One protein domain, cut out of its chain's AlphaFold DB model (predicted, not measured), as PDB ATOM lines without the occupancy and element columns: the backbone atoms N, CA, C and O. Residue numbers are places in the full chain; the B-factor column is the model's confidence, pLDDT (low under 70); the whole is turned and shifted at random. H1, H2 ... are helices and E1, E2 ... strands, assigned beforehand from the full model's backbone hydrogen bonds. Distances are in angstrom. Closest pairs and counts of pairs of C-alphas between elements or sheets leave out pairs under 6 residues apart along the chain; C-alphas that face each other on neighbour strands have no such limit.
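Overview. This is residues 211 to 419 of the 420 residues of an uncharacterized protein of Phascolarctobacterium faecium (UniProt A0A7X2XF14). A small sheet of parallel strands has H11 and one end of the long helix H5 packed over one face, and H5 runs on far past the sheet as an arm with H3 and H4 at its far end. Away from H5 and H11, H8 packs on H7 and H7 on H1, with a separate pair of strands, E1 and E4; H10 lies past the E6 edge. The 209 printed residues include eleven named helices and six named strands, in the order H1 H2 E1 E2 H3 H4 H5 E3 H6 H7 E4 E5 H8 E6 H9 H10 H11. The class is mixed; the whole is compact, with a radius of gyration of the C-alphas of 18.4 A, and spans 59 by 40 by 33 A.

Arrangement. The larger sheet runs E3, residues 294 to 298, E2, 236 to 240, E5, 339 to 342, and E6, 364 to 366. Within hydrogen-bond range are N 239 and O 296, 2.8 A, N 341 and O 238, 2.9 A, and N 365 and O 340, 2.8 A. H5, residues 263 to 288, and H11, 402 to 417, are on the same face, two layers, helices on strands. H5 lies over E2, along it at 11 degrees on the local plane, at a height over the sheet of 12.0 A. H11 lies over E5 and E6 at 10.1 A. H8, residues 347 to 353, only grazes the sheet; E5, H8, E6 is a strand-helix-strand unit, parallel neighbours joined through a helix, with a right-handed crossover. E2, H3, residues 249 to 253, H4, 256 to 261, H5 and E3 form another. H6, residues 307 to 312, only just grazes the sheet, with 5 pairs of C-alphas within 10 A. H9, residues 368 to 371, only just touches residues 275 to 279 of H5, with 3 pairs within 8 A; the closest C-alphas are Ala 278 and Val 371, 5.7 A. H10, residues 379 to 391, is near H8. H7, residues 326 to 331, touches H8, closest C-alphas Trp 326 and Ala 347, 6.0 A. H1, residues 211 to 218, touches H7, closest C-alphas Arg 211 and Asp 331, 6.9 A; H2, 222 to 225, is near H1. E1, residues 231 to 234, and E4, 333 to 336, are parallel, with N 334 and O 231 2.9 A apart. Every O i to N i+4 pair is within range in H1, H4, H6, H7, H10 and H11; H5 has 20 of 22, H3 0 of 1 with 2 of 2 O i to N i+3, H8 1 of 3 with 3 of 4, and H2 and H9 are too short.

Along the chain. H1 begins at C-alpha 211, (220.776, 145.766, 171.876). H5 measures 36.9 A, from (180.927, 155.303, 194.668), H11 21.9 A, H10 18.3 A and E3 13.1 A.

Size, cuts and confidence. The C-alphas farthest apart, Val 257 and Arg 419, are 59.9 A apart. The printed part has no cut; the link H6 to H7 is long. No printed residue is under 70 in pLDDT.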
ATOM      1  N   ARG A 211     221.975 146.512 172.287       93.12
ATOM      2  CA  ARG A 211     220.776 145.766 171.876       93.12
ATOM      3  C   ARG A 211     220.720 144.350 172.443       93.12
ATOM      4  O   ARG A 211     219.684 143.931 172.946       93.12
ATOM      5  N   LYS A 212     221.829 143.601 172.411       92.94
ATOM      6  CA  LYS A 212     221.888 142.251 173.005       92.94
ATOM      7  C   LYS A 212     221.596 142.270 174.508       92.94
ATOM      8  O   LYS A 212     220.898 141.384 174.994       92.94
ATOM      9  N   ILE A 213     222.082 143.282 175.229       95.12
ATOM     10  CA  ILE A 213     221.790 143.470 176.660       95.12
ATOM     11  C   ILE A 213     220.294 143.725 176.866       95.12
ATOM     12  O   ILE A 213     219.668 143.055 177.688       95.12
ATOM     13  N   ILE A 214     219.715 144.658 176.105       94.81
ATOM     14  CA  ILE A 214     218.284 144.981 176.169       94.81
ATOM     15  C   ILE A 214     217.448 143.732 175.878       94.81
ATOM     16  O   ILE A 214     216.560 143.395 176.659       94.81
ATOM     17  N   ASN A 215     217.742 143.020 174.793       93.38
ATOM     18  CA  ASN A 215     216.973 141.851 174.370       93.38
ATOM     19  C   ASN A 215     217.029 140.729 175.390       93.38
ATOM     20  O   ASN A 215     216.007 140.100 175.654       93.38
ATOM     21  N   TYR A 216     218.192 140.520 176.004       94.38
ATOM     22  CA  TYR A 216     218.323 139.582 177.103       94.38
ATOM     23  C   TYR A 216     217.466 140.010 178.302       94.38
ATOM     24  O   TYR A 216     216.637 139.237 178.767       94.38
ATOM     25  N   VAL A 217     217.594 141.252 178.782       95.19
ATOM     26  CA  VAL A 217     216.856 141.729 179.967       95.19
ATOM     27  C   VAL A 217     215.338 141.700 179.753       95.19
ATOM     28  O   VAL A 217     214.594 141.211 180.612       95.19
ATOM     29  N   PHE A 218     214.871 142.199 178.610       92.81
ATOM     30  CA  PHE A 218     213.450 142.347 178.290       92.81
ATOM     31  C   PHE A 218     212.847 141.159 177.534       92.81
ATOM     32  O   PHE A 218     211.663 141.208 177.217       92.81
ATOM     33  N   GLU A 219     213.625 140.097 177.304       90.62
ATOM     34  CA  GLU A 219     213.181 138.856 176.655       90.62
ATOM     35  C   GLU A 219     212.616 139.084 175.241       90.62
ATOM     36  O   GLU A 219     211.563 138.574 174.863       90.62
ATOM     37  N   PHE A 220     213.330 139.876 174.439       89.19
ATOM     38  CA  PHE A 220     212.966 140.131 173.046       89.19
ATOM     39  C   PHE A 220     213.593 139.073 172.126       89.19
ATOM     40  O   PHE A 220     214.735 139.207 171.682       89.19
ATOM     41  N   VAL A 221     212.848 138.002 171.850       80.88
ATOM     42  CA  VAL A 221     213.360 136.800 171.164       80.88
ATOM     43  C   VAL A 221     213.188 136.817 169.640       80.88
ATOM     44  O   VAL A 221     213.737 135.965 168.940       80.88
ATOM     45  N   GLU A 222     212.425 137.756 169.072       77.69
ATOM     46  CA  GLU A 222     212.151 137.766 167.630       77.69
ATOM     47  C   GLU A 222     213.377 138.062 166.766       77.69
ATOM     48  O   GLU A 222     213.433 137.594 165.628       77.69
ATOM     49  N   LEU A 223     214.361 138.809 167.273       75.00
ATOM     50  CA  LEU A 223     215.573 139.082 166.500       75.00
ATOM     51  C   LEU A 223     216.406 137.833 166.256       75.00
ATOM     52  O   LEU A 223     216.904 137.656 165.147       75.00
ATOM     53  N   GLU A 224     216.529 136.956 167.250       73.56
ATOM     54  CA  GLU A 224     217.267 135.700 167.095       73.56
ATOM     55  C   GLU A 224     216.627 134.844 165.997       73.56
ATOM     56  O   GLU A 224     217.312 134.348 165.101       73.56
ATOM     57  N   LYS A 225     215.288 134.785 165.986       77.19
ATOM     58  CA  LYS A 225     214.505 134.110 164.939       77.19
ATOM     59  C   LYS A 225     214.682 134.746 163.555       77.19
ATOM     60  O   LYS A 225     214.525 134.055 162.554       77.19
ATOM     61  N   ASN A 226     215.027 136.033 163.489       75.38
ATOM     62  CA  ASN A 226     215.268 136.777 162.250       75.38
ATOM     63  C   ASN A 226     216.767 136.907 161.899       75.38
ATOM     64  O   ASN A 226     217.176 137.842 161.208       75.38
ATOM     65  N   GLY A 227     217.619 136.011 162.410       77.94
ATOM     66  CA  GLY A 227     219.055 136.019 162.115       77.94
ATOM     67  C   GLY A 227     219.776 137.278 162.610       77.94
ATOM     68  O   GLY A 227     220.705 137.750 161.958       77.94
ATOM     69  N   ASN A 228     219.327 137.845 163.735       78.56
ATOM     70  CA  ASN A 228     219.819 139.087 164.343       78.56
ATOM     71  C   ASN A 228     219.680 140.340 163.458       78.56
ATOM     72  O   ASN A 228     220.383 141.331 163.667       78.56
ATOM     73  N   LYS A 229     218.764 140.323 162.481       84.00
ATOM     74  CA  LYS A 229     218.423 141.488 161.652       84.00
ATOM     75  C   LYS A 229     217.193 142.194 162.200       84.00
ATOM     76  O   LYS A 229     216.219 141.523 162.539       84.00
ATOM     77  N   LEU A 230     217.221 143.531 162.216       88.12
ATOM     78  CA  LEU A 230     216.081 144.364 162.619       88.12
ATOM     79  C   LEU A 230     214.786 143.886 161.951       88.12
ATOM     80  O   LEU A 230     214.769 143.582 160.756       88.12
ATOM     81  N   LEU A 231     213.707 143.820 162.728       89.25
ATOM     82  CA  LEU A 231     212.394 143.475 162.197       89.25
ATOM     83  C   LEU A 231     211.883 144.640 161.357       89.25
ATOM     84  O   LEU A 231     211.734 145.757 161.857       89.25
ATOM     85  N   GLU A 232     211.595 144.390 160.086       90.69
ATOM     86  CA  GLU A 232     211.070 145.434 159.217       90.69
ATOM     87  C   GLU A 232     209.578 145.667 159.487       90.69
ATOM     88  O   GLU A 232     208.747 144.769 159.344       90.69
ATOM     89  N   VAL A 233     209.237 146.897 159.870       92.31
ATOM     90  CA  VAL A 233     207.864 147.384 160.002       92.31
ATOM     91  C   VAL A 233     207.634 148.376 158.870       92.31
ATOM     92  O   VAL A 233     207.932 149.558 159.001       92.31
ATOM     93  N   LYS A 234     207.133 147.883 157.736       93.50
ATOM     94  CA  LYS A 234     206.928 148.679 156.520       93.50
ATOM     95  C   LYS A 234     205.445 148.919 156.240       93.50
ATOM     96  O   LYS A 234     204.637 148.015 156.449       93.50
ATOM     97  N   ASN A 235     205.107 150.105 155.731       93.75
ATOM     98  CA  ASN A 235     203.763 150.446 155.247       93.75
ATOM     99  C   ASN A 235     202.665 150.240 156.314       93.75
ATOM    100  O   ASN A 235     201.581 149.744 156.011       93.75
ATOM    101  N   LYS A 236     202.943 150.618 157.572       95.94
ATOM    102  CA  LYS A 236     201.968 150.539 158.681       95.94
ATOM    103  C   LYS A 236     201.592 151.907 159.225       95.94
ATOM    104  O   LYS A 236     202.476 152.727 159.488       95.94
ATOM    105  N   ILE A 237     200.307 152.080 159.507       98.12
ATOM    106  CA  ILE A 237     199.789 153.146 160.364       98.12
ATOM    107  C   ILE A 237     199.706 152.574 161.777       98.12
ATOM    108  O   ILE A 237     198.933 151.656 162.029       98.12
ATOM    109  N   ILE A 238     200.535 153.064 162.696       97.12
ATOM    110  CA  ILE A 238     200.647 152.510 164.047       97.12
ATOM    111  C   ILE A 238     199.888 153.399 165.029       97.12
ATOM    112  O   ILE A 238     200.274 154.546 165.260       97.12
ATOM    113  N   PHE A 239     198.834 152.857 165.632       97.06
ATOM    114  CA  PHE A 239     198.070 153.511 166.688       97.06
ATOM    115  C   PHE A 239     198.530 153.030 168.067       97.06
ATOM    116  O   PHE A 239     198.532 151.833 168.367       97.06
ATOM    117  N   PHE A 240     198.916 153.969 168.922       94.75
ATOM    118  CA  PHE A 240     199.442 153.694 170.252       94.75
ATOM    119  C   PHE A 240     198.382 153.928 171.308       94.75
ATOM    120  O   PHE A 240     197.942 155.059 171.538       94.75
ATOM    121  N   ASP A 241     198.043 152.846 171.993       91.94
ATOM    122  CA  ASP A 241     197.072 152.849 173.067       91.94
ATOM    123  C   ASP A 241     197.532 153.690 174.270       91.94
ATOM    124  O   ASP A 241     198.720 153.815 174.582       91.94
ATOM    125  N   GLN A 242     196.545 154.223 174.981       87.75
ATOM    126  CA  GLN A 242     196.695 154.832 176.294       87.75
ATOM    127  C   GLN A 242     195.815 154.071 177.282       87.75
ATOM    128  O   GLN A 242     194.643 153.791 177.006       87.75
ATOM    129  N   ASN A 243     196.393 153.759 178.443       85.56
ATOM    130  CA  ASN A 243     195.791 152.904 179.462       85.56
ATOM    131  C   ASN A 243     194.739 153.656 180.300       85.56
ATOM    132  O   ASN A 243     194.945 153.916 181.489       85.56
ATOM    133  N   TRP A 244     193.635 154.033 179.660       90.06
ATOM    134  CA  TRP A 244     192.381 154.387 180.325       90.06
ATOM    135  C   TRP A 244     191.452 153.178 180.317       90.06
ATOM    136  O   TRP A 244     191.411 152.454 179.327       90.06
ATOM    137  N   ASP A 245     190.711 152.980 181.404       86.94
ATOM    138  CA  ASP A 245     189.788 151.855 181.536       86.94
ATOM    139  C   ASP A 245     188.393 152.220 180.992       86.94
ATOM    140  O   ASP A 245     187.891 153.306 181.313       86.94
ATOM    141  N   PRO A 246     187.724 151.326 180.234       87.31
ATOM    142  CA  PRO A 246     186.308 151.478 179.916       87.31
ATOM    143  C   PRO A 246     185.457 151.384 181.188       87.31
ATOM    144  O   PRO A 246     185.920 150.945 182.246       87.31
ATOM    145  N   MET A 247     184.179 151.765 181.092       87.69
ATOM    146  CA  MET A 247     183.235 151.535 182.185       87.69
ATOM    147  C   MET A 247     183.056 150.023 182.396       87.69
ATOM    148  O   MET A 247     182.636 149.327 181.469       87.69
ATOM    149  N   PRO A 248     183.339 149.478 183.594       84.06
ATOM    150  CA  PRO A 248     183.116 148.059 183.827       84.06
ATOM    151  C   PRO A 248     181.628 147.695 183.731       84.06
ATOM    152  O   PRO A 248     180.810 148.273 184.446       84.06
ATOM    153  N   LYS A 249     181.297 146.668 182.938       81.00
ATOM    154  CA  LYS A 249     179.911 146.199 182.693       81.00
ATOM    155  C   LYS A 249     179.117 145.887 183.968       81.00
ATOM    156  O   LYS A 249     177.899 145.979 183.995       81.00
ATOM    157  N   TYR A 250     179.788 145.516 185.061       75.44
ATOM    158  CA  TYR A 250     179.091 145.230 186.318       75.44
ATOM    159  C   TYR A 250     178.481 146.483 186.963       75.44
ATOM    160  O   TYR A 250     177.577 146.344 187.788       75.44
ATOM    161  N   PHE A 251     178.940 147.698 186.619       79.94
ATOM    162  CA  PHE A 251     178.340 148.921 187.159       79.94
ATOM    163  C   PHE A 251     176.897 149.130 186.683       79.94
ATOM    164  O   PHE A 251     176.107 149.724 187.422       79.94
ATOM    165  N   ASP A 252     176.533 148.560 185.532       75.81
ATOM    166  CA  ASP A 252     175.192 148.656 184.948       75.81
ATOM    167  C   ASP A 252     174.135 147.928 185.794       75.81
ATOM    168  O   ASP A 252     172.967 148.317 185.826       75.81
ATOM    169  N   HIS A 253     174.552 146.924 186.572       78.62
ATOM    170  CA  HIS A 253     173.656 146.047 187.332       78.62
ATOM    171  C   HIS A 253     173.903 146.073 188.851       78.62
ATOM    172  O   HIS A 253     173.488 145.162 189.566       78.62
ATOM    173  N   LEU A 254     174.582 147.102 189.375       74.62
ATOM    174  CA  LEU A 254     174.900 147.188 190.806       74.62
ATOM    175  C   LEU A 254     173.663 147.465 191.687       74.62
ATOM    176  O   LEU A 254     173.024 148.507 191.507       74.62
ATOM    177  N   PRO A 255     173.406 146.634 192.719       80.06
ATOM    178  CA  PRO A 255     172.452 146.930 193.789       80.06
ATOM    179  C   PRO A 255     172.771 148.240 194.527       80.06
ATOM    180  O   PRO A 255     173.940 148.599 194.703       80.06
ATOM    181  N   SER A 256     171.746 148.927 195.042       76.88
ATOM    182  CA  SER A 256     171.862 150.259 195.666       76.88
ATOM    183  C   SER A 256     172.881 150.340 196.812       76.88
ATOM    184  O   SER A 256     173.651 151.297 196.885       76.88
ATOM    185  N   VAL A 257     172.960 149.314 197.666       77.56
ATOM    186  CA  VAL A 257     173.932 149.255 198.779       77.56
ATOM    187  C   VAL A 257     175.375 149.201 198.263       77.56
ATOM    188  O   VAL A 257     176.265 149.874 198.784       77.56
ATOM    189  N   LEU A 258     175.615 148.449 197.186       73.62
ATOM    190  CA  LEU A 258     176.940 148.339 196.580       73.62
ATOM    191  C   LEU A 258     177.310 149.594 195.778       73.62
ATOM    192  O   LEU A 258     178.488 149.943 195.734       73.62
ATOM    193  N   ARG A 259     176.336 150.327 195.218       71.75
ATOM    194  CA  ARG A 259     176.587 151.643 194.596       71.75
ATOM    195  C   ARG A 259     177.152 152.651 195.593       71.75
ATOM    196  O   ARG A 259     178.064 153.393 195.236       71.75
ATOM    197  N   PHE A 260     176.661 152.656 196.834       77.50
ATOM    198  CA  PHE A 260     177.205 153.513 197.888       77.50
ATOM    199  C   PHE A 260     178.653 153.128 198.235       77.50
ATOM    200  O   PHE A 260     179.550 153.971 198.198       77.50
ATOM    201  N   LEU A 261     178.911 151.837 198.474       77.38
ATOM    202  CA  LEU A 261     180.250 151.330 198.812       77.38
ATOM    203  C   LEU A 261     181.274 151.518 197.678       77.38
ATOM    204  O   LEU A 261     182.455 151.763 197.935       77.38
ATOM    205  N   LEU A 262     180.833 151.436 196.420       78.25
ATOM    206  CA  LEU A 262     181.676 151.556 195.229       78.25
ATOM    207  C   LEU A 262     181.612 152.940 194.568       78.25
ATOM    208  O   LEU A 262     182.120 153.102 193.459       78.25
ATOM    209  N   HIS A 263     181.066 153.960 195.238       80.75
ATOM    210  CA  HIS A 263     180.927 155.303 194.668       80.75
ATOM    211  C   HIS A 263     182.271 155.899 194.207       80.75
ATOM    212  O   HIS A 263     182.370 156.471 193.119       80.75
ATOM    213  N   LYS A 264     183.336 155.730 195.006       84.88
ATOM    214  CA  LYS A 264     184.687 156.204 194.656       84.88
ATOM    215  C   LYS A 264     185.249 155.484 193.413       84.88
ATOM    216  O   LYS A 264     185.623 156.183 192.470       84.88
ATOM    217  N   PRO A 265     185.281 154.134 193.359       81.56
ATOM    218  CA  PRO A 265     185.602 153.397 192.136       81.56
ATOM    219  C   PRO A 265     184.766 153.814 190.921       81.56
ATOM    220  O   PRO A 265     185.334 154.053 189.862       81.56
ATOM    221  N   TYR A 266     183.448 153.970 191.076       83.19
ATOM    222  CA  TYR A 266     182.561 154.391 189.990       83.19
ATOM    223  C   TYR A 266     182.951 155.761 189.430       83.19
ATOM    224  O   TYR A 266     183.129 155.911 188.225       83.19
ATOM    225  N   LYS A 267     183.149 156.763 190.298       85.56
ATOM    226  CA  LYS A 267     183.559 158.112 189.879       85.56
ATOM    227  C   LYS A 267     184.904 158.095 189.142       85.56
ATOM    228  O   LYS A 267     185.067 158.837 188.176       85.56
ATOM    229  N   LYS A 268     185.844 157.242 189.572       86.69
ATOM    230  CA  LYS A 268     187.125 157.027 188.880       86.69
ATOM    231  C   LYS A 268     186.904 156.459 187.473       86.69
ATOM    232  O   LYS A 268     187.322 157.094 186.510       86.69
ATOM    233  N   HIS A 269     186.195 155.334 187.359       85.94
ATOM    234  CA  HIS A 269     185.927 154.685 186.072       85.94
ATOM    235  C   HIS A 269     185.117 155.571 185.128       85.94
ATOM    236  O   HIS A 269     185.425 155.622 183.951       85.94
ATOM    237  N   LYS A 270     184.151 156.351 185.629       86.81
ATOM    238  CA  LYS A 270     183.397 157.318 184.815       86.81
ATOM    239  C   LYS A 270     184.290 158.396 184.199       86.81
ATOM    240  O   LYS A 270     184.008 158.879 183.107       86.81
ATOM    241  N   LYS A 271     185.341 158.827 184.904       87.44
ATOM    242  CA  LYS A 271     186.306 159.785 184.350       87.44
ATOM    243  C   LYS A 271     187.162 159.113 183.275       87.44
ATOM    244  O   LYS A 271     187.293 159.673 182.197       87.44
ATOM    245  N   GLU A 272     187.719 157.942 183.572       90.00
ATOM    246  CA  GLU A 272     188.591 157.189 182.656       90.00
ATOM    247  C   GLU A 272     187.849 156.731 181.393       90.00
ATOM    248  O   GLU A 272     188.375 156.912 180.297       90.00
ATOM    249  N   SER A 273     186.599 156.280 181.519       91.31
ATOM    250  CA  SER A 273     185.795 155.810 180.388       91.31
ATOM    251  C   SER A 273     185.559 156.911 179.359       91.31
ATOM    252  O   SER A 273     185.649 156.659 178.170       91.31
ATOM    253  N   ARG A 274     185.378 158.171 179.782       92.44
ATOM    254  CA  ARG A 274     185.240 159.301 178.843       92.44
ATOM    255  C   ARG A 274     186.483 159.513 177.975       92.44
ATOM    256  O   ARG A 274     186.353 159.959 176.840       92.44
ATOM    257  N   PHE A 275     187.677 159.257 178.514       94.56
ATOM    258  CA  PHE A 275     188.915 159.302 177.730       94.56
ATOM    259  C   PHE A 275     189.064 158.052 176.865       94.56
ATOM    260  O   PHE A 275     189.519 158.155 175.729       94.56
ATOM    261  N   TYR A 276     188.658 156.892 177.389       93.94
ATOM    262  CA  TYR A 276     188.620 155.642 176.640       93.94
ATOM    263  C   TYR A 276     187.753 155.765 175.385       93.94
ATOM    264  O   TYR A 276     188.249 155.534 174.288       93.94
ATOM    265  N   ASP A 277     186.506 156.208 175.537       94.06
ATOM    266  CA  ASP A 277     185.533 156.320 174.450       94.06
ATOM    267  C   ASP A 277     186.026 157.298 173.373       94.06
ATOM    268  O   ASP A 277     186.071 156.948 172.197       94.06
ATOM    269  N   ALA A 278     186.513 158.479 173.777       95.94
ATOM    270  CA  ALA A 278     187.074 159.468 172.851       95.94
ATOM    271  C   ALA A 278     188.329 158.950 172.123       95.94
ATOM    272  O   ALA A 278     188.500 159.184 170.930       95.94
ATOM    273  N   LYS A 279     189.215 158.212 172.807       96.25
ATOM    274  CA  LYS A 279     190.363 157.543 172.169       96.25
ATOM    275  C   LYS A 279     189.889 156.524 171.131       96.25
ATOM    276  O   LYS A 279     190.445 156.477 170.035       96.25
ATOM    277  N   MET A 280     188.895 155.704 171.478       96.69
ATOM    278  CA  MET A 280     188.372 154.682 170.574       96.69
ATOM    279  C   MET A 280     187.701 155.307 169.353       96.69
ATOM    280  O   MET A 280     187.921 154.818 168.253       96.69
ATOM    281  N   GLU A 281     186.969 156.411 169.509       96.88
ATOM    282  CA  GLU A 281     186.415 157.189 168.394       96.88
ATOM    283  C   GLU A 281     187.515 157.636 167.419       96.88
ATOM    284  O   GLU A 281     187.438 157.354 166.222       96.88
ATOM    285  N   MET A 282     188.602 158.221 167.933       98.19
ATOM    286  CA  MET A 282     189.746 158.599 167.100       98.19
ATOM    287  C   MET A 282     190.389 157.396 166.400       98.19
ATOM    288  O   MET A 282     190.757 157.487 165.227       98.19
ATOM    289  N   PHE A 283     190.507 156.256 167.087       98.12
ATOM    290  CA  PHE A 283     190.984 155.019 166.472       98.12
ATOM    291  C   PHE A 283     190.071 154.556 165.326       98.12
ATOM    292  O   PHE A 283     190.576 154.144 164.283       98.12
ATOM    293  N   ARG A 284     188.741 154.661 165.462       97.56
ATOM    294  CA  ARG A 284     187.814 154.316 164.368       97.56
ATOM    295  C   ARG A 284     188.011 155.200 163.152       97.56
ATOM    296  O   ARG A 284     187.979 154.693 162.037       97.56
ATOM    297  N   ILE A 285     188.270 156.492 163.347       97.62
ATOM    298  CA  ILE A 285     188.591 157.394 162.233       97.62
ATOM    299  C   ILE A 285     189.870 156.924 161.528       97.62
ATOM    300  O   ILE A 285     189.884 156.850 160.301       97.62
ATOM    301  N   VAL A 286     190.909 156.553 162.281       98.06
ATOM    302  CA  VAL A 286     192.159 156.005 161.724       98.06
ATOM    303  C   VAL A 286     191.891 154.740 160.907       98.06
ATOM    304  O   VAL A 286     192.286 154.674 159.742       98.06
ATOM    305  N   ALA A 287     191.196 153.766 161.495       97.25
ATOM    306  CA  ALA A 287     190.924 152.476 160.869       97.25
ATOM    307  C   ALA A 287     190.045 152.600 159.617       97.25
ATOM    308  O   ALA A 287     190.358 152.014 158.588       97.25
ATOM    309  N   ASN A 288     189.001 153.429 159.662       95.31
ATOM    310  CA  ASN A 288     188.060 153.580 158.551       95.31
ATOM    311  C   ASN A 288     188.616 154.414 157.383       95.31
ATOM    312  O   ASN A 288     188.041 154.393 156.301       95.31
ATOM    313  N   ASN A 289     189.709 155.160 157.585       95.31
ATOM    314  CA  ASN A 289     190.280 156.066 156.580       95.31
ATOM    315  C   ASN A 289     191.747 155.725 156.249       95.31
ATOM    316  O   ASN A 289     192.544 156.612 155.948       95.31
ATOM    317  N   CYS A 290     192.131 154.447 156.328       93.81
ATOM    318  CA  CYS A 290     193.507 153.989 156.093       93.81
ATOM    319  C   CYS A 290     193.861 153.715 154.613       93.81
ATOM    320  O   CYS A 290     195.010 153.374 154.311       93.81
ATOM    321  N   LEU A 291     192.922 153.919 153.677       90.25
ATOM    322  CA  LEU A 291     193.040 153.509 152.268       90.25
ATOM    323  C   LEU A 291     193.417 152.016 152.173       90.25
ATOM    324  O   LEU A 291     192.753 151.187 152.779       90.25
ATOM    325  N   ASN A 292     194.491 151.681 151.454       86.00
ATOM    326  CA  ASN A 292     195.011 150.314 151.324       86.00
ATOM    327  C   ASN A 292     196.161 150.021 152.312       86.00
ATOM    328  O   ASN A 292     196.918 149.070 152.122       86.00
ATOM    329  N   ASN A 293     196.373 150.878 153.317       92.62
ATOM    330  CA  ASN A 293     197.438 150.691 154.302       92.62
ATOM    331  C   ASN A 293     196.933 149.869 155.484       92.62
ATOM    332  O   ASN A 293     195.794 150.007 155.915       92.62
ATOM    333  N   GLU A 294     197.816 149.076 156.082       94.69
ATOM    334  CA  GLU A 294     197.455 148.315 157.272       94.69
ATOM    335  C   GLU A 294     197.567 149.173 158.537       94.69
ATOM    336  O   GLU A 294     198.607 149.794 158.805       94.69
ATOM    337  N   VAL A 295     196.512 149.149 159.354       97.75
ATOM    338  CA  VAL A 295     196.516 149.721 160.701       97.75
ATOM    339  C   VAL A 295     196.992 148.678 161.705       97.75
ATOM    340  O   VAL A 295     196.439 147.585 161.797       97.75
ATOM    341  N   MET A 296     198.003 149.037 162.491       96.50
ATOM    342  CA  MET A 296     198.545 148.226 163.575       96.50
ATOM    343  C   MET A 296     198.324 148.922 164.916       96.50
ATOM    344  O   MET A 296     198.630 150.102 165.067       96.50
ATOM    345  N   VAL A 297     197.868 148.187 165.926       95.19
ATOM    346  CA  VAL A 297     197.700 148.700 167.289       95.19
ATOM    347  C   VAL A 297     198.830 148.210 168.192       95.19
ATOM    348  O   VAL A 297     199.086 147.006 168.316       95.19
ATOM    349  N   LYS A 298     199.484 149.152 168.884       93.06
ATOM    350  CA  LYS A 298     200.417 148.871 169.980       93.06
ATOM    351  C   LYS A 298     199.753 149.186 171.317       93.06
ATOM    352  O   LYS A 298     199.573 150.351 171.669       93.06
ATOM    353  N   LEU A 299     199.448 148.144 172.089       89.94
ATOM    354  CA  LEU A 299     198.928 148.302 173.447       89.94
ATOM    355  C   LEU A 299     199.989 148.866 174.404       89.94
ATOM    356  O   LEU A 299     201.192 148.595 174.264       89.94
ATOM    357  N   HIS A 300     199.539 149.612 175.417       87.25
ATOM    358  CA  HIS A 300     200.399 149.965 176.544       87.25
ATOM    359  C   HIS A 300     200.748 148.669 177.306       87.25
ATOM    360  O   HIS A 300     199.864 147.845 177.539       87.25
ATOM    361  N   PRO A 301     201.989 148.498 177.808       80.94
ATOM    362  CA  PRO A 301     202.385 147.347 178.634       80.94
ATOM    363  C   PRO A 301     201.486 147.003 179.837       80.94
ATOM    364  O   PRO A 301     201.588 145.912 180.385       80.94
ATOM    365  N   ARG A 302     200.630 147.938 180.273       79.19
ATOM    366  CA  ARG A 302     199.726 147.792 181.421       79.19
ATOM    367  C   ARG A 302     198.264 147.611 181.017       79.19
ATOM    368  O   ARG A 302     197.471 147.281 181.893       79.19
ATOM    369  N   SER A 303     197.918 147.829 179.745       82.69
ATOM    370  CA  SER A 303     196.559 147.595 179.256       82.69
ATOM    371  C   SER A 303     196.235 146.112 179.405       82.69
ATOM    372  O   SER A 303     197.124 145.290 179.162       82.69
ATOM    373  N   PRO A 304     195.025 145.733 179.825       81.69
ATOM    374  CA  PRO A 304     194.642 144.332 179.877       81.69
ATOM    375  C   PRO A 304     194.453 143.751 178.462       81.69
ATOM    376  O   PRO A 304     194.321 144.480 177.481       81.69
ATOM    377  N   ASP A 305     194.566 142.425 178.337       82.19
ATOM    378  CA  ASP A 305     194.533 141.742 177.029       82.19
ATOM    379  C   ASP A 305     193.148 141.767 176.377       82.19
ATOM    380  O   ASP A 305     193.039 141.669 175.159       82.19
ATOM    381  N   ASP A 306     192.093 141.953 177.167       84.25
ATOM    382  CA  ASP A 306     190.717 142.078 176.683       84.25
ATOM    383  C   ASP A 306     190.488 143.342 175.838       84.25
ATOM    384  O   ASP A 306     189.596 143.345 174.994       84.25
ATOM    385  N   PHE A 307     191.332 144.373 175.965       87.75
ATOM    386  CA  PHE A 307     191.268 145.563 175.104       87.75
ATOM    387  C   PHE A 307     191.512 145.229 173.627       87.75
ATOM    388  O   PHE A 307     191.103 145.992 172.754       87.75
ATOM    389  N   VAL A 308     192.169 144.100 173.330       90.38
ATOM    390  CA  VAL A 308     192.368 143.623 171.953       90.38
ATOM    391  C   VAL A 308     191.033 143.484 171.223       90.38
ATOM    392  O   VAL A 308     190.941 143.855 170.054       90.38
ATOM    393  N   GLU A 309     190.003 142.985 171.907       91.81
ATOM    394  CA  GLU A 309     188.694 142.739 171.299       91.81
ATOM    395  C   GLU A 309     188.005 144.043 170.902       91.81
ATOM    396  O   GLU A 309     187.442 144.139 169.812       91.81
ATOM    397  N   ASP A 310     188.146 145.086 171.721       92.25
ATOM    398  CA  ASP A 310     187.606 146.398 171.390       92.25
ATOM    399  C   ASP A 310     188.293 146.957 170.139       92.25
ATOM    400  O   ASP A 310     187.612 147.397 169.218       92.25
ATOM    401  N   TYR A 311     189.622 146.893 170.022       94.81
ATOM    402  CA  TYR A 311     190.309 147.357 168.808       94.81
ATOM    403  C   TYR A 311     189.876 146.580 167.552       94.81
ATOM    404  O   TYR A 311     189.550 147.209 166.542       94.81
ATOM    405  N   LYS A 312     189.746 145.251 167.646       95.06
ATOM    406  CA  LYS A 312     189.369 144.355 166.537       95.06
ATOM    407  C   LYS A 312     187.956 144.536 165.975       95.06
ATOM    408  O   LYS A 312     187.651 143.953 164.941       95.06
ATOM    409  N   ILE A 313     187.109 145.366 166.592       94.38
ATOM    410  CA  ILE A 313     185.842 145.806 165.973       94.38
ATOM    411  C   ILE A 313     186.101 146.513 164.625       94.38
ATOM    412  O   ILE A 313     185.240 146.508 163.752       94.38
ATOM    413  N   SER A 314     187.286 147.105 164.444       95.00
ATOM    414  CA  SER A 314     187.756 147.616 163.154       95.00
ATOM    415  C   SER A 314     188.883 146.746 162.613       95.00
ATOM    416  O   SER A 314     189.646 146.161 163.386       95.00
ATOM    417  N   GLU A 315     189.028 146.723 161.289       94.12
ATOM    418  CA  GLU A 315     190.122 146.025 160.620       94.12
ATOM    419  C   GLU A 315     191.475 146.602 161.060       94.12
ATOM    420  O   GLU A 315     191.809 147.759 160.798       94.12
ATOM    421  N   CYS A 316     192.234 145.799 161.802       96.06
ATOM    422  CA  CYS A 316     193.566 146.139 162.273       96.06
ATOM    423  C   CYS A 316     194.344 144.879 162.666       96.06
ATOM    424  O   CYS A 316     193.772 143.823 162.949       96.06
ATOM    425  N   SER A 317     195.667 145.005 162.729       95.19
ATOM    426  CA  SER A 317     196.550 144.011 163.328       95.19
ATOM    427  C   SER A 317     197.025 144.463 164.710       95.19
ATOM    428  O   SER A 317     197.081 145.650 165.028       95.19
ATOM    429  N   MET A 318     197.397 143.506 165.555       92.75
ATOM    430  CA  MET A 318     198.038 143.785 166.841       92.75
ATOM    431  C   MET A 318     199.553 143.609 166.697       92.75
ATOM    432  O   MET A 318     200.011 142.661 166.056       92.75
ATOM    433  N   ALA A 319     200.350 144.487 167.311       88.75
ATOM    434  CA  ALA A 319     201.805 144.321 167.337       88.75
ATOM    435  C   ALA A 319     202.201 142.984 168.001       88.75
ATOM    436  O   ALA A 319     201.675 142.650 169.057       88.75
ATOM    437  N   LYS A 320     203.164 142.237 167.438       77.12
ATOM    438  CA  LYS A 320     203.545 140.886 167.921       77.12
ATOM    439  C   LYS A 320     204.011 140.846 169.390       77.12
ATOM    440  O   LYS A 320     203.766 139.863 170.076       77.12
ATOM    441  N   ASN A 321     204.587 141.943 169.890       75.38
ATOM    442  CA  ASN A 321     205.079 142.100 171.263       75.38
ATOM    443  C   ASN A 321     204.250 143.110 172.064       75.38
ATOM    444  O   ASN A 321     204.730 144.183 172.447       75.38
ATOM    445  N   LEU A 322     202.978 142.786 172.310       72.75
ATOM    446  CA  LEU A 322     202.021 143.730 172.900       72.75
ATOM    447  C   LEU A 322     202.487 144.327 174.232       72.75
ATOM    448  O   LEU A 322     202.260 145.515 174.463       72.75
ATOM    449  N   LYS A 323     203.165 143.547 175.083       75.75
ATOM    450  CA  LYS A 323     203.552 143.970 176.440       75.75
ATOM    451  C   LYS A 323     204.963 144.531 176.574       75.75
ATOM    452  O   LYS A 323     205.256 145.141 177.598       75.75
ATOM    453  N   VAL A 324     205.821 144.364 175.570       83.88
ATOM    454  CA  VAL A 324     207.163 144.960 175.588       83.88
ATOM    455  C   VAL A 324     207.031 146.485 175.506       83.88
ATOM    456  O   VAL A 324     206.119 147.005 174.842       83.88
ATOM    457  N   SER A 325     207.893 147.217 176.219       87.31
ATOM    458  CA  SER A 325     207.935 148.678 176.123       87.31
ATOM    459  C   SER A 325     208.253 149.110 174.695       87.31
ATOM    460  O   SER A 325     208.899 148.394 173.927       87.31
ATOM    461  N   TRP A 326     207.749 150.278 174.305       90.00
ATOM    462  CA  TRP A 326     207.902 150.718 172.928       90.00
ATOM    463  C   TRP A 326     209.363 150.936 172.555       90.00
ATOM    464  O   TRP A 326     209.763 150.577 171.460       90.00
ATOM    465  N   GLU A 327     210.170 151.460 173.468       92.31
ATOM    466  CA  GLU A 327     211.577 151.763 173.232       92.31
ATOM    467  C   GLU A 327     212.395 150.502 172.949       92.31
ATOM    468  O   GLU A 327     213.259 150.514 172.079       92.31
ATOM    469  N   VAL A 328     212.077 149.392 173.623       91.75
ATOM    470  CA  VAL A 328     212.701 148.091 173.350       91.75
ATOM    471  C   VAL A 328     212.259 147.570 171.987       91.75
ATOM    472  O   VAL A 328     213.093 147.139 171.199       91.75
ATOM    473  N   PHE A 329     210.965 147.646 171.667       91.19
ATOM    474  CA  PHE A 329     210.475 147.271 170.337       91.19
ATOM    475  C   PHE A 329     211.136 148.120 169.237       91.19
ATOM    476  O   PHE A 329     211.588 147.597 168.225       91.19
ATOM    477  N   MET A 330     211.255 149.422 169.473       90.88
ATOM    478  CA  MET A 330     211.842 150.399 168.569       90.88
ATOM    479  C   MET A 330     213.336 150.161 168.340       90.88
ATOM    480  O   MET A 330     213.782 150.316 167.211       90.88
ATOM    481  N   ASP A 331     214.097 149.740 169.353       91.81
ATOM    482  CA  ASP A 331     215.498 149.335 169.172       91.81
ATOM    483  C   ASP A 331     215.652 148.067 168.314       91.81
ATOM    484  O   ASP A 331     216.692 147.843 167.704       91.81
ATOM    485  N   ASN A 332     214.615 147.234 168.231       91.81
ATOM    486  CA  ASN A 332     214.630 145.964 167.505       91.81
ATOM    487  C   ASN A 332     213.984 146.029 166.113       91.81
ATOM    488  O   ASN A 332     213.943 145.021 165.398       91.81
ATOM    489  N   CYS A 333     213.488 147.195 165.707       90.69
ATOM    490  CA  CYS A 333     212.722 147.368 164.481       90.69
ATOM    491  C   CYS A 333     213.329 148.434 163.572       90.69
ATOM    492  O   CYS A 333     213.811 149.467 164.024       90.69
ATOM    493  N   SER A 334     213.232 148.212 162.262       91.69
ATOM    494  CA  SER A 334     213.398 149.271 161.268       91.69
ATOM    495  C   SER A 334     212.025 149.693 160.764       91.69
ATOM    496  O   SER A 334     211.258 148.853 160.292       91.69
ATOM    497  N   PHE A 335     211.734 150.985 160.825       93.44
ATOM    498  CA  PHE A 335     210.466 151.556 160.380       93.44
ATOM    499  C   PHE A 335     210.647 152.192 159.006       93.44
ATOM    500  O   PHE A 335     211.584 152.971 158.819       93.44
ATOM    501  N   LYS A 336     209.781 151.828 158.058       93.62
ATOM    502  CA  LYS A 336     209.804 152.340 156.687       93.62
ATOM    503  C   LYS A 336     208.409 152.715 156.219       93.62
ATOM    504  O   LYS A 336     207.508 151.876 156.213       93.62
ATOM    505  N   ASN A 337     208.248 153.953 155.761       94.56
ATOM    506  CA  ASN A 337     206.982 154.473 155.258       94.56
ATOM    507  C   ASN A 337     205.828 154.235 156.254       94.56
ATOM    508  O   ASN A 337     204.840 153.575 155.938       94.56
ATOM    509  N   ASN A 338     205.991 154.707 157.494       96.44
ATOM    510  CA  ASN A 338     205.001 154.573 158.568       96.44
ATOM    511  C   ASN A 338     204.355 155.912 158.931       96.44
ATOM    512  O   ASN A 338     204.933 156.967 158.697       96.44
ATOM    513  N   ILE A 339     203.195 155.851 159.588       97.88
ATOM    514  CA  ILE A 339     202.568 156.980 160.295       97.88
ATOM    515  C   ILE A 339     202.308 156.530 161.728       97.88
ATOM    516  O   ILE A 339     201.773 155.442 161.931       97.88
ATOM    517  N   TRP A 340     202.674 157.333 162.724       98.00
ATOM    518  CA  TRP A 340     202.439 157.015 164.133       98.00
ATOM    519  C   TRP A 340     201.417 157.961 164.744       98.00
ATOM    520  O   TRP A 340     201.510 159.177 164.594       98.00
ATOM    521  N   ILE A 341     200.441 157.402 165.451       98.50
ATOM    522  CA  ILE A 341     199.319 158.155 166.007       98.50
ATOM    523  C   ILE A 341     199.128 157.760 167.463       98.50
ATOM    524  O   ILE A 341     199.105 156.580 167.812       98.50
ATOM    525  N   THR A 342     198.972 158.747 168.333       97.31
ATOM    526  CA  THR A 342     198.643 158.529 169.739       97.31
ATOM    527  C   THR A 342     197.786 159.668 170.262       97.31
ATOM    528  O   THR A 342     197.741 160.744 169.673       97.31
ATOM    529  N   VAL A 343     197.143 159.475 171.412       96.44
ATOM    530  CA  VAL A 343     196.568 160.612 172.138       96.44
ATOM    531  C   VAL A 343     197.692 161.512 172.652       96.44
ATOM    532  O   VAL A 343     197.787 162.667 172.252       96.44
ATOM    533  N   SER A 344     198.579 160.973 173.484       93.12
ATOM    534  CA  SER A 344     199.608 161.747 174.198       93.12
ATOM    535  C   SER A 344     200.821 160.902 174.619       93.12
ATOM    536  O   SER A 344     201.572 161.293 175.509       93.12
ATOM    537  N   SER A 345     201.027 159.722 174.021       88.81
ATOM    538  CA  SER A 345     202.132 158.841 174.418       88.81
ATOM    539  C   SER A 345     203.494 159.439 174.084       88.81
ATOM    540  O   SER A 345     203.828 159.635 172.915       88.81
ATOM    541  N   THR A 346     204.347 159.600 175.092       85.62
ATOM    542  CA  THR A 346     205.749 159.992 174.887       85.62
ATOM    543  C   THR A 346     206.617 158.931 174.261       85.62
ATOM    544  O   THR A 346     207.702 159.255 173.785       85.62
ATOM    545  N   ALA A 347     206.134 157.694 174.198       87.50
ATOM    546  CA  ALA A 347     206.790 156.636 173.452       87.50
ATOM    547  C   ALA A 347     207.059 157.045 171.990       87.50
ATOM    548  O   ALA A 347     208.062 156.646 171.415       87.50
ATOM    549  N   LEU A 348     206.213 157.886 171.377       92.69
ATOM    550  CA  LEU A 348     206.489 158.392 170.025       92.69
ATOM    551  C   LEU A 348     207.653 159.391 170.033       92.69
ATOM    552  O   LEU A 348     208.489 159.381 169.133       92.69
ATOM    553  N   CYS A 349     207.739 160.233 171.066       94.25
ATOM    554  CA  CYS A 349     208.795 161.232 171.188       94.25
ATOM    555  C   CYS A 349     210.183 160.593 171.321       94.25
ATOM    556  O   CYS A 349     211.143 161.142 170.775       94.25
ATOM    557  N   THR A 350     210.296 159.438 171.993       93.75
ATOM    558  CA  THR A 350     211.589 158.778 172.247       93.75
ATOM    559  C   THR A 350     212.342 158.433 170.963       93.75
ATOM    560  O   THR A 350     213.567 158.521 170.957       93.75
ATOM    561  N   TYR A 351     211.653 158.187 169.846       93.44
ATOM    562  CA  TYR A 351     212.284 158.003 168.532       93.44
ATOM    563  C   TYR A 351     213.182 159.173 168.115       93.44
ATOM    564  O   TYR A 351     214.274 158.978 167.588       93.44
ATOM    565  N   LYS A 352     212.733 160.405 168.384       93.12
ATOM    566  CA  LYS A 352     213.456 161.637 168.035       93.12
ATOM    567  C   LYS A 352     214.353 162.125 169.171       93.12
ATOM    568  O   LYS A 352     215.367 162.782 168.923       93.12
ATOM    569  N   THR A 353     213.973 161.864 170.423       93.62
ATOM    570  CA  THR A 353     214.687 162.386 171.596       93.62
ATOM    571  C   THR A 353     215.758 161.426 172.103       93.62
ATOM    572  O   THR A 353     216.903 161.853 172.258       93.62
ATOM    573  N   ALA A 354     215.410 160.158 172.320       94.31
ATOM    574  CA  ALA A 354     216.251 159.168 172.986       94.31
ATOM    575  C   ALA A 354     217.138 158.364 172.032       94.31
ATOM    576  O   ALA A 354     218.206 157.922 172.443       94.31
ATOM    577  N   PHE A 355     216.737 158.207 170.770       93.56
ATOM    578  CA  PHE A 355     217.465 157.408 169.784       93.56
ATOM    579  C   PHE A 355     218.234 158.270 168.774       93.56
ATOM    580  O   PHE A 355     217.858 159.408 168.465       93.56
ATOM    581  N   CYS A 356     219.332 157.731 168.242       93.25
ATOM    582  CA  CYS A 356     220.072 158.299 167.114       93.25
ATOM    583  C   CYS A 356     220.272 157.264 165.994       93.25
ATOM    584  O   CYS A 356     219.959 156.086 166.158       93.25
ATOM    585  N   ASN A 357     220.761 157.726 164.836       88.69
ATOM    586  CA  ASN A 357     221.000 156.900 163.647       88.69
ATOM    587  C   ASN A 357     219.752 156.171 163.113       88.69
ATOM    588  O   ASN A 357     219.858 155.082 162.545       88.69
ATOM    589  N   HIS A 358     218.576 156.784 163.270       84.62
ATOM    590  CA  HIS A 358     217.344 156.273 162.686       84.62
ATOM    591  C   HIS A 358     217.275 156.485 161.169       84.62
ATOM    592  O   HIS A 358     217.909 157.387 160.626       84.62
ATOM    593  N   LEU A 359     216.541 155.603 160.484       80.88
ATOM    594  CA  LEU A 359     216.561 155.487 159.020       80.88
ATOM    595  C   LEU A 359     215.616 156.456 158.306       80.88
ATOM    596  O   LEU A 359     215.904 156.861 157.185       80.88
ATOM    597  N   GLU A 360     214.491 156.808 158.925       88.25
ATOM    598  CA  GLU A 360     213.462 157.639 158.303       88.25
ATOM    599  C   GLU A 360     212.929 158.684 159.277       88.25
ATOM    600  O   GLU A 360     212.916 158.483 160.487       88.25
ATOM    601  N   ASP A 361     212.445 159.802 158.742       91.31
ATOM    602  CA  ASP A 361     211.670 160.743 159.535       91.31
ATOM    603  C   ASP A 361     210.183 160.354 159.520       91.31
ATOM    604  O   ASP A 361     209.496 160.528 158.510       91.31
ATOM    605  N   ILE A 362     209.695 159.797 160.631       95.25
ATOM    606  CA  ILE A 362     208.332 159.264 160.748       95.25
ATOM    607  C   ILE A 362     207.348 160.378 161.143       95.25
ATOM    608  O   ILE A 362     207.536 160.998 162.194       95.25
ATOM    609  N   PRO A 363     206.267 160.603 160.369       97.50
ATOM    610  CA  PRO A 363     205.138 161.435 160.778       97.50
ATOM    611  C   PRO A 363     204.485 160.946 162.078       97.50
ATOM    612  O   PRO A 363     204.082 159.786 162.185       97.50
ATOM    613  N   MET A 364     204.327 161.849 163.043       98.25
ATOM    614  CA  MET A 364     203.732 161.613 164.357       98.25
ATOM    615  C   MET A 364     202.549 162.551 164.585       98.25
ATOM    616  O   MET A 364     202.693 163.769 164.488       98.25
ATOM    617  N   VAL A 365     201.392 161.993 164.933       98.62
ATOM    618  CA  VAL A 365     200.172 162.753 165.228       98.62
ATOM    619  C   VAL A 365     199.787 162.567 166.695       98.62
ATOM    620  O   VAL A 365     199.621 161.435 167.157       98.62
ATOM    621  N   PHE A 366     199.618 163.679 167.412       98.31
ATOM    622  CA  PHE A 366     199.226 163.702 168.822       98.31
ATOM    623  C   PHE A 366     197.819 164.284 168.976       98.31
ATOM    624  O   PHE A 366     197.579 165.453 168.689       98.31
ATOM    625  N   LEU A 367     196.880 163.464 169.446       98.25
ATOM    626  CA  LEU A 367     195.445 163.775 169.475       98.25
ATOM    627  C   LEU A 367     194.959 164.367 170.808       98.25
ATOM    628  O   LEU A 367     193.752 164.475 171.037       98.25
ATOM    629  N   TYR A 368     195.864 164.736 171.717       97.06
ATOM    630  CA  TYR A 368     195.511 165.193 173.064       97.06
ATOM    631  C   TYR A 368     194.615 166.435 173.060       97.06
ATOM    632  O   TYR A 368     193.681 166.479 173.853       97.06
ATOM    633  N   LYS A 369     194.814 167.399 172.143       97.56
ATOM    634  CA  LYS A 369     193.960 168.600 172.068       97.56
ATOM    635  C   LYS A 369     192.498 168.251 171.771       97.56
ATOM    636  O   LYS A 369     191.609 168.945 172.247       97.56
ATOM    637  N   ILE A 370     192.248 167.152 171.053       97.69
ATOM    638  CA  ILE A 370     190.904 166.640 170.745       97.69
ATOM    639  C   ILE A 370     190.372 165.821 171.928       97.69
ATOM    640  O   ILE A 370     189.292 166.085 172.461       97.69
ATOM    641  N   VAL A 371     191.147 164.832 172.381       96.75
ATOM    642  CA  VAL A 371     190.692 163.869 173.394       96.75
ATOM    643  C   VAL A 371     190.541 164.527 174.766       96.75
ATOM    644  O   VAL A 371     189.567 164.248 175.466       96.75
ATOM    645  N   TYR A 372     191.441 165.432 175.154       95.50
ATOM    646  CA  TYR A 372     191.428 166.094 176.464       95.50
ATOM    647  C   TYR A 372     190.508 167.306 176.542       95.50
ATOM    648  O   TYR A 372     190.188 167.733 177.658       95.50
ATOM    649  N   LYS A 373     190.039 167.820 175.396       93.19
ATOM    650  CA  LYS A 373     189.138 168.973 175.319       93.19
ATOM    651  C   LYS A 373     187.974 168.821 176.298       93.19
ATOM    652  O   LYS A 373     187.296 167.787 176.299       93.19
ATOM    653  N   ASP A 374     187.806 169.829 177.153       90.81
ATOM    654  CA  ASP A 374     186.768 169.935 178.189       90.81
ATOM    655  C   ASP A 374     186.758 168.793 179.234       90.81
ATOM    656  O   ASP A 374     185.785 168.611 179.973       90.81
ATOM    657  N   LYS A 375     187.831 167.988 179.312       90.12
ATOM    658  CA  LYS A 375     187.942 166.827 180.219       90.12
ATOM    659  C   LYS A 375     189.068 166.960 181.244       90.12
ATOM    660  O   LYS A 375     188.947 166.398 182.338       90.12
ATOM    661  N   MET A 376     190.150 167.667 180.920       91.94
ATOM    662  CA  MET A 376     191.239 167.970 181.854       91.94
ATOM    663  C   MET A 376     192.046 169.198 181.429       91.94
ATOM    664  O   MET A 376     192.030 169.568 180.262       91.94
ATOM    665  N   ASP A 377     192.762 169.794 182.384       92.69
ATOM    666  CA  ASP A 377     193.846 170.731 182.087       92.69
ATOM    667  C   ASP A 377     195.017 169.954 181.476       92.69
ATOM    668  O   ASP A 377     195.429 168.925 182.017       92.69
ATOM    669  N   PHE A 378     195.514 170.437 180.344       94.69
ATOM    670  CA  PHE A 378     196.627 169.849 179.610       94.69
ATOM    671  C   PHE A 378     197.686 170.892 179.233       94.69
ATOM    672  O   PHE A 378     198.475 170.649 178.332       94.69
ATOM    673  N   ARG A 379     197.748 172.048 179.912       95.50
ATOM    674  CA  ARG A 379     198.710 173.124 179.593       95.50
ATOM    675  C   ARG A 379     200.171 172.670 179.589       95.50
ATOM    676  O   ARG A 379     200.940 173.110 178.744       95.50
ATOM    677  N   GLU A 380     200.563 171.798 180.520       94.81
ATOM    678  CA  GLU A 380     201.946 171.304 180.571       94.81
ATOM    679  C   GLU A 380     202.271 170.334 179.431       94.81
ATOM    680  O   GLU A 380     203.374 170.392 178.884       94.81
ATOM    681  N   ASP A 381     201.310 169.482 179.055       94.81
ATOM    682  CA  ASP A 381     201.393 168.672 177.836       94.81
ATOM    683  C   ASP A 381     201.481 169.577 176.605       94.81
ATOM    684  O   ASP A 381     202.336 169.363 175.751       94.81
ATOM    685  N   ASP A 382     200.637 170.610 176.540       96.56
ATOM    686  CA  ASP A 382     200.554 171.521 175.403       96.56
ATOM    687  C   ASP A 382     201.878 172.233 175.153       96.56
ATOM    688  O   ASP A 382     202.420 172.171 174.055       96.56
ATOM    689  N   GLU A 383     202.461 172.820 176.199       96.75
ATOM    690  CA  GLU A 383     203.747 173.500 176.095       96.75
ATOM    691  C   GLU A 383     204.873 172.554 175.652       96.75
ATOM    692  O   GLU A 383     205.711 172.923 174.822       96.75
ATOM    693  N   PHE A 384     204.895 171.325 176.176       97.06
ATOM    694  CA  PHE A 384     205.882 170.327 175.775       97.06
ATOM    695  C   PHE A 384     205.714 169.943 174.299       97.06
ATOM    696  O   PHE A 384     206.686 169.963 173.535       97.06
ATOM    697  N   PHE A 385     204.493 169.599 173.877       97.56
ATOM    698  CA  PHE A 385     204.232 169.145 172.514       97.56
ATOM    699  C   PHE A 385     204.391 170.271 171.492       97.56
ATOM    700  O   PHE A 385     204.908 170.011 170.410       97.56
ATOM    701  N   GLU A 386     204.056 171.520 171.820       97.50
ATOM    702  CA  GLU A 386     204.294 172.671 170.941       97.50
ATOM    703  C   GLU A 386     205.790 172.956 170.753       97.50
ATOM    704  O   GLU A 386     206.237 173.207 169.629       97.50
ATOM    705  N   LYS A 387     206.611 172.825 171.807       97.06
ATOM    706  CA  LYS A 387     208.082 172.855 171.673       97.06
ATOM    707  C   LYS A 387     208.594 171.697 170.820       97.06
ATOM    708  O   LYS A 387     209.482 171.887 169.988       97.06
ATOM    709  N   PHE A 388     208.030 170.504 171.004       97.31
ATOM    710  CA  PHE A 388     208.382 169.325 170.216       97.31
ATOM    711  C   PHE A 388     208.029 169.511 168.733       97.31
ATOM    712  O   PHE A 388     208.871 169.256 167.873       97.31
ATOM    713  N   GLN A 389     206.845 170.042 168.426       97.62
ATOM    714  CA  GLN A 389     206.434 170.393 167.067       97.62
ATOM    715  C   GLN A 389     207.331 171.473 166.468       97.62
ATOM    716  O   GLN A 389     207.790 171.318 165.343       97.62
ATOM    717  N   SER A 390     207.642 172.526 167.223       97.19
ATOM    718  CA  SER A 390     208.528 173.606 166.766       97.19
ATOM    719  C   SER A 390     209.920 173.090 166.387       97.19
ATOM    720  O   SER A 390     210.552 173.607 165.469       97.19
ATOM    721  N   ARG A 391     210.397 172.038 167.065       95.69
ATOM    722  CA  ARG A 391     211.661 171.364 166.744       95.69
ATOM    723  C   ARG A 391     211.560 170.429 165.534       95.69
ATOM    724  O   ARG A 391     212.570 170.208 164.870       95.69
ATOM    725  N   TYR A 392     210.377 169.885 165.249       95.50
ATOM    726  CA  TYR A 392     210.139 168.901 164.187       95.50
ATOM    727  C   TYR A 392     208.892 169.241 163.337       95.50
ATOM    728  O   TYR A 392     207.978 168.419 163.225       95.50
ATOM    729  N   PRO A 393     208.833 170.429 162.704       94.69
ATOM    730  CA  PRO A 393     207.597 170.955 162.116       94.69
ATOM    731  C   PRO A 393     207.078 170.146 160.918       94.69
ATOM    732  O   PRO A 393     205.889 170.174 160.624       94.69
ATOM    733  N   GLY A 394     207.952 169.405 160.225       93.75
ATOM    734  CA  GLY A 394     207.574 168.572 159.076       93.75
ATOM    735  C   GLY A 394     207.056 167.170 159.422       93.75
ATOM    736  O   GLY A 394     206.520 166.493 158.545       93.75
ATOM    737  N   SER A 395     207.220 166.722 160.670       96.06
ATOM    738  CA  SER A 395     206.892 165.355 161.095       96.06
ATOM    739  C   SER A 395     206.116 165.267 162.406       96.06
ATOM    740  O   SER A 395     205.815 164.160 162.839       96.06
ATOM    741  N   VAL A 396     205.744 166.385 163.031       98.19
ATOM    742  CA  VAL A 396     204.919 166.401 164.249       98.19
ATOM    743  C   VAL A 396     203.664 167.243 164.030       98.19
ATOM    744  O   VAL A 396     203.733 168.432 163.720       98.19
ATOM    745  N   PHE A 397     202.506 166.624 164.244       98.50
ATOM    746  CA  PHE A 397     201.192 167.214 163.998       98.50
ATOM    747  C   PHE A 397     200.346 167.208 165.274       98.50
ATOM    748  O   PHE A 397     200.193 166.164 165.913       98.50
ATOM    749  N   LEU A 398     199.785 168.370 165.625       98.44
ATOM    750  CA  LEU A 398     199.012 168.602 166.854       98.44
ATOM    751  C   LEU A 398     197.592 169.121 166.528       98.44
ATOM    752  O   LEU A 398     197.285 170.275 166.844       98.44
ATOM    753  N   PRO A 399     196.738 168.323 165.861       98.31
ATOM    754  CA  PRO A 399     195.412 168.776 165.447       98.31
ATOM    755  C   PRO A 399     194.561 169.209 166.646       98.31
ATOM    756  O   PRO A 399     194.520 168.529 167.674       98.31
ATOM    757  N   LYS A 400     193.860 170.336 166.510       97.69
ATOM    758  CA  LYS A 400     192.982 170.927 167.530       97.69
ATOM    759  C   LYS A 400     191.547 170.416 167.433       97.69
ATOM    760  O   LYS A 400     190.838 170.413 168.442       97.69
ATOM    761  N   THR A 401     191.114 170.003 166.244       98.06
ATOM    762  CA  THR A 401     189.766 169.473 165.989       98.06
ATOM    763  C   THR A 401     189.813 168.165 165.203       98.06
ATOM    764  O   THR A 401     190.854 167.781 164.665       98.06
ATOM    765  N   VAL A 402     188.680 167.458 165.162       98.31
ATOM    766  CA  VAL A 402     188.551 166.204 164.408       98.31
ATOM    767  C   VAL A 402     188.721 166.454 162.908       98.31
ATOM    768  O   VAL A 402     189.383 165.670 162.237       98.31
ATOM    769  N   GLU A 403     188.205 167.572 162.406       98.31
ATOM    770  CA  GLU A 403     188.294 167.975 161.000       98.31
ATOM    771  C   GLU A 403     189.752 168.247 160.605       98.31
ATOM    772  O   GLU A 403     190.246 167.686 159.627       98.31
ATOM    773  N   GLU A 404     190.486 169.016 161.422       98.44
ATOM    774  CA  GLU A 404     191.917 169.259 161.205       98.44
ATOM    775  C   GLU A 404     192.707 167.941 161.210       98.44
ATOM    776  O   GLU A 404     193.587 167.725 160.372       98.44
ATOM    777  N   PHE A 405     192.371 167.024 162.124       98.62
ATOM    778  CA  PHE A 405     192.973 165.696 162.137       98.62
ATOM    779  C   PHE A 405     192.687 164.920 160.848       98.62
ATOM    780  O   PHE A 405     193.621 164.365 160.272       98.62
ATOM    781  N   GLN A 406     191.437 164.880 160.383       98.38
ATOM    782  CA  GLN A 406     191.055 164.167 159.162       98.38
ATOM    783  C   GLN A 406     191.789 164.709 157.931       98.38
ATOM    784  O   GLN A 406     192.292 163.920 157.133       98.38
ATOM    785  N   GLU A 407     191.930 166.030 157.803       98.19
ATOM    786  CA  GLU A 407     192.677 166.652 156.705       98.19
ATOM    787  C   GLU A 407     194.169 166.296 156.728       98.19
ATOM    788  O   GLU A 407     194.749 165.933 155.698       98.19
ATOM    789  N   ILE A 408     194.807 166.398 157.900       98.31
ATOM    790  CA  ILE A 408     196.216 166.027 158.082       98.31
ATOM    791  C   ILE A 408     196.397 164.540 157.778       98.31
ATOM    792  O   ILE A 408     197.287 164.164 157.011       98.31
ATOM    793  N   TYR A 409     195.542 163.694 158.348       98.19
ATOM    794  CA  TYR A 409     195.612 162.249 158.198       98.19
ATOM    795  C   TYR A 409     195.429 161.829 156.737       98.19
ATOM    796  O   TYR A 409     196.269 161.097 156.221       98.19
ATOM    797  N   ALA A 410     194.435 162.368 156.026       97.75
ATOM    798  CA  ALA A 410     194.212 162.072 154.611       97.75
ATOM    799  C   ALA A 410     195.443 162.397 153.743       97.75
ATOM    800  O   ALA A 410     195.836 161.594 152.891       97.75
ATOM    801  N   LYS A 411     196.107 163.538 153.992       97.38
ATOM    802  CA  LYS A 411     197.352 163.919 153.298       97.38
ATOM    803  C   LYS A 411     198.485 162.933 153.588       97.38
ATOM    804  O   LYS A 411     199.190 162.520 152.665       97.38
ATOM    805  N   LEU A 412     198.659 162.546 154.853       97.50
ATOM    806  CA  LEU A 412     199.697 161.599 155.264       97.50
ATOM    807  C   LEU A 412     199.471 160.212 154.652       97.50
ATOM    808  O   LEU A 412     200.400 159.653 154.072       97.50
ATOM    809  N   VAL A 413     198.247 159.688 154.727       97.19
ATOM    810  CA  VAL A 413     197.887 158.367 154.194       97.19
ATOM    811  C   VAL A 413     198.016 158.334 152.669       97.19
ATOM    812  O   VAL A 413     198.599 157.396 152.133       97.19
ATOM    813  N   THR A 414     197.582 159.384 151.966       96.12
ATOM    814  CA  THR A 414     197.765 159.495 150.506       96.12
ATOM    815  C   THR A 414     199.247 159.459 150.126       96.12
ATOM    816  O   THR A 414     199.651 158.685 149.259       96.12
ATOM    817  N   LYS A 415     200.084 160.249 150.814       94.56
ATOM    818  CA  LYS A 415     201.537 160.275 150.586       94.56
ATOM    819  C   LYS A 415     202.192 158.924 150.889       94.56
ATOM    820  O   LYS A 415     203.114 158.520 150.186       94.56
ATOM    821  N   MET A 416     201.734 158.241 151.935       94.62
ATOM    822  CA  MET A 416     202.200 156.905 152.304       94.62
ATOM    823  C   MET A 416     201.849 155.876 151.222       94.62
ATOM    824  O   MET A 416     202.720 155.103 150.827       94.62
ATOM    825  N   SER A 417     200.623 155.903 150.688       92.00
ATOM    826  CA  SER A 417     200.179 155.016 149.604       92.00
ATOM    827  C   SER A 417     200.923 155.242 148.286       92.00
ATOM    828  O   SER A 417     201.175 154.283 147.574       92.00
ATOM    829  N   GLN A 418     201.335 156.475 147.976       90.25
ATOM    830  CA  GLN A 418     202.136 156.789 146.779       90.25
ATOM    831  C   GLN A 418     203.575 156.245 146.824       90.25
ATOM    832  O   GLN A 418     204.265 156.254 145.809       90.25
ATOM    833  N   ARG A 419     204.056 155.834 148.004       82.19
ATOM    834  CA  ARG A 419     205.406 155.289 148.222       82.19
ATOM    835  C   ARG A 419     205.441 153.759 148.280       82.19
ATOM    836  O   ARG A 419     206.525 153.201 148.466       82.19
TER     837      ARG A 419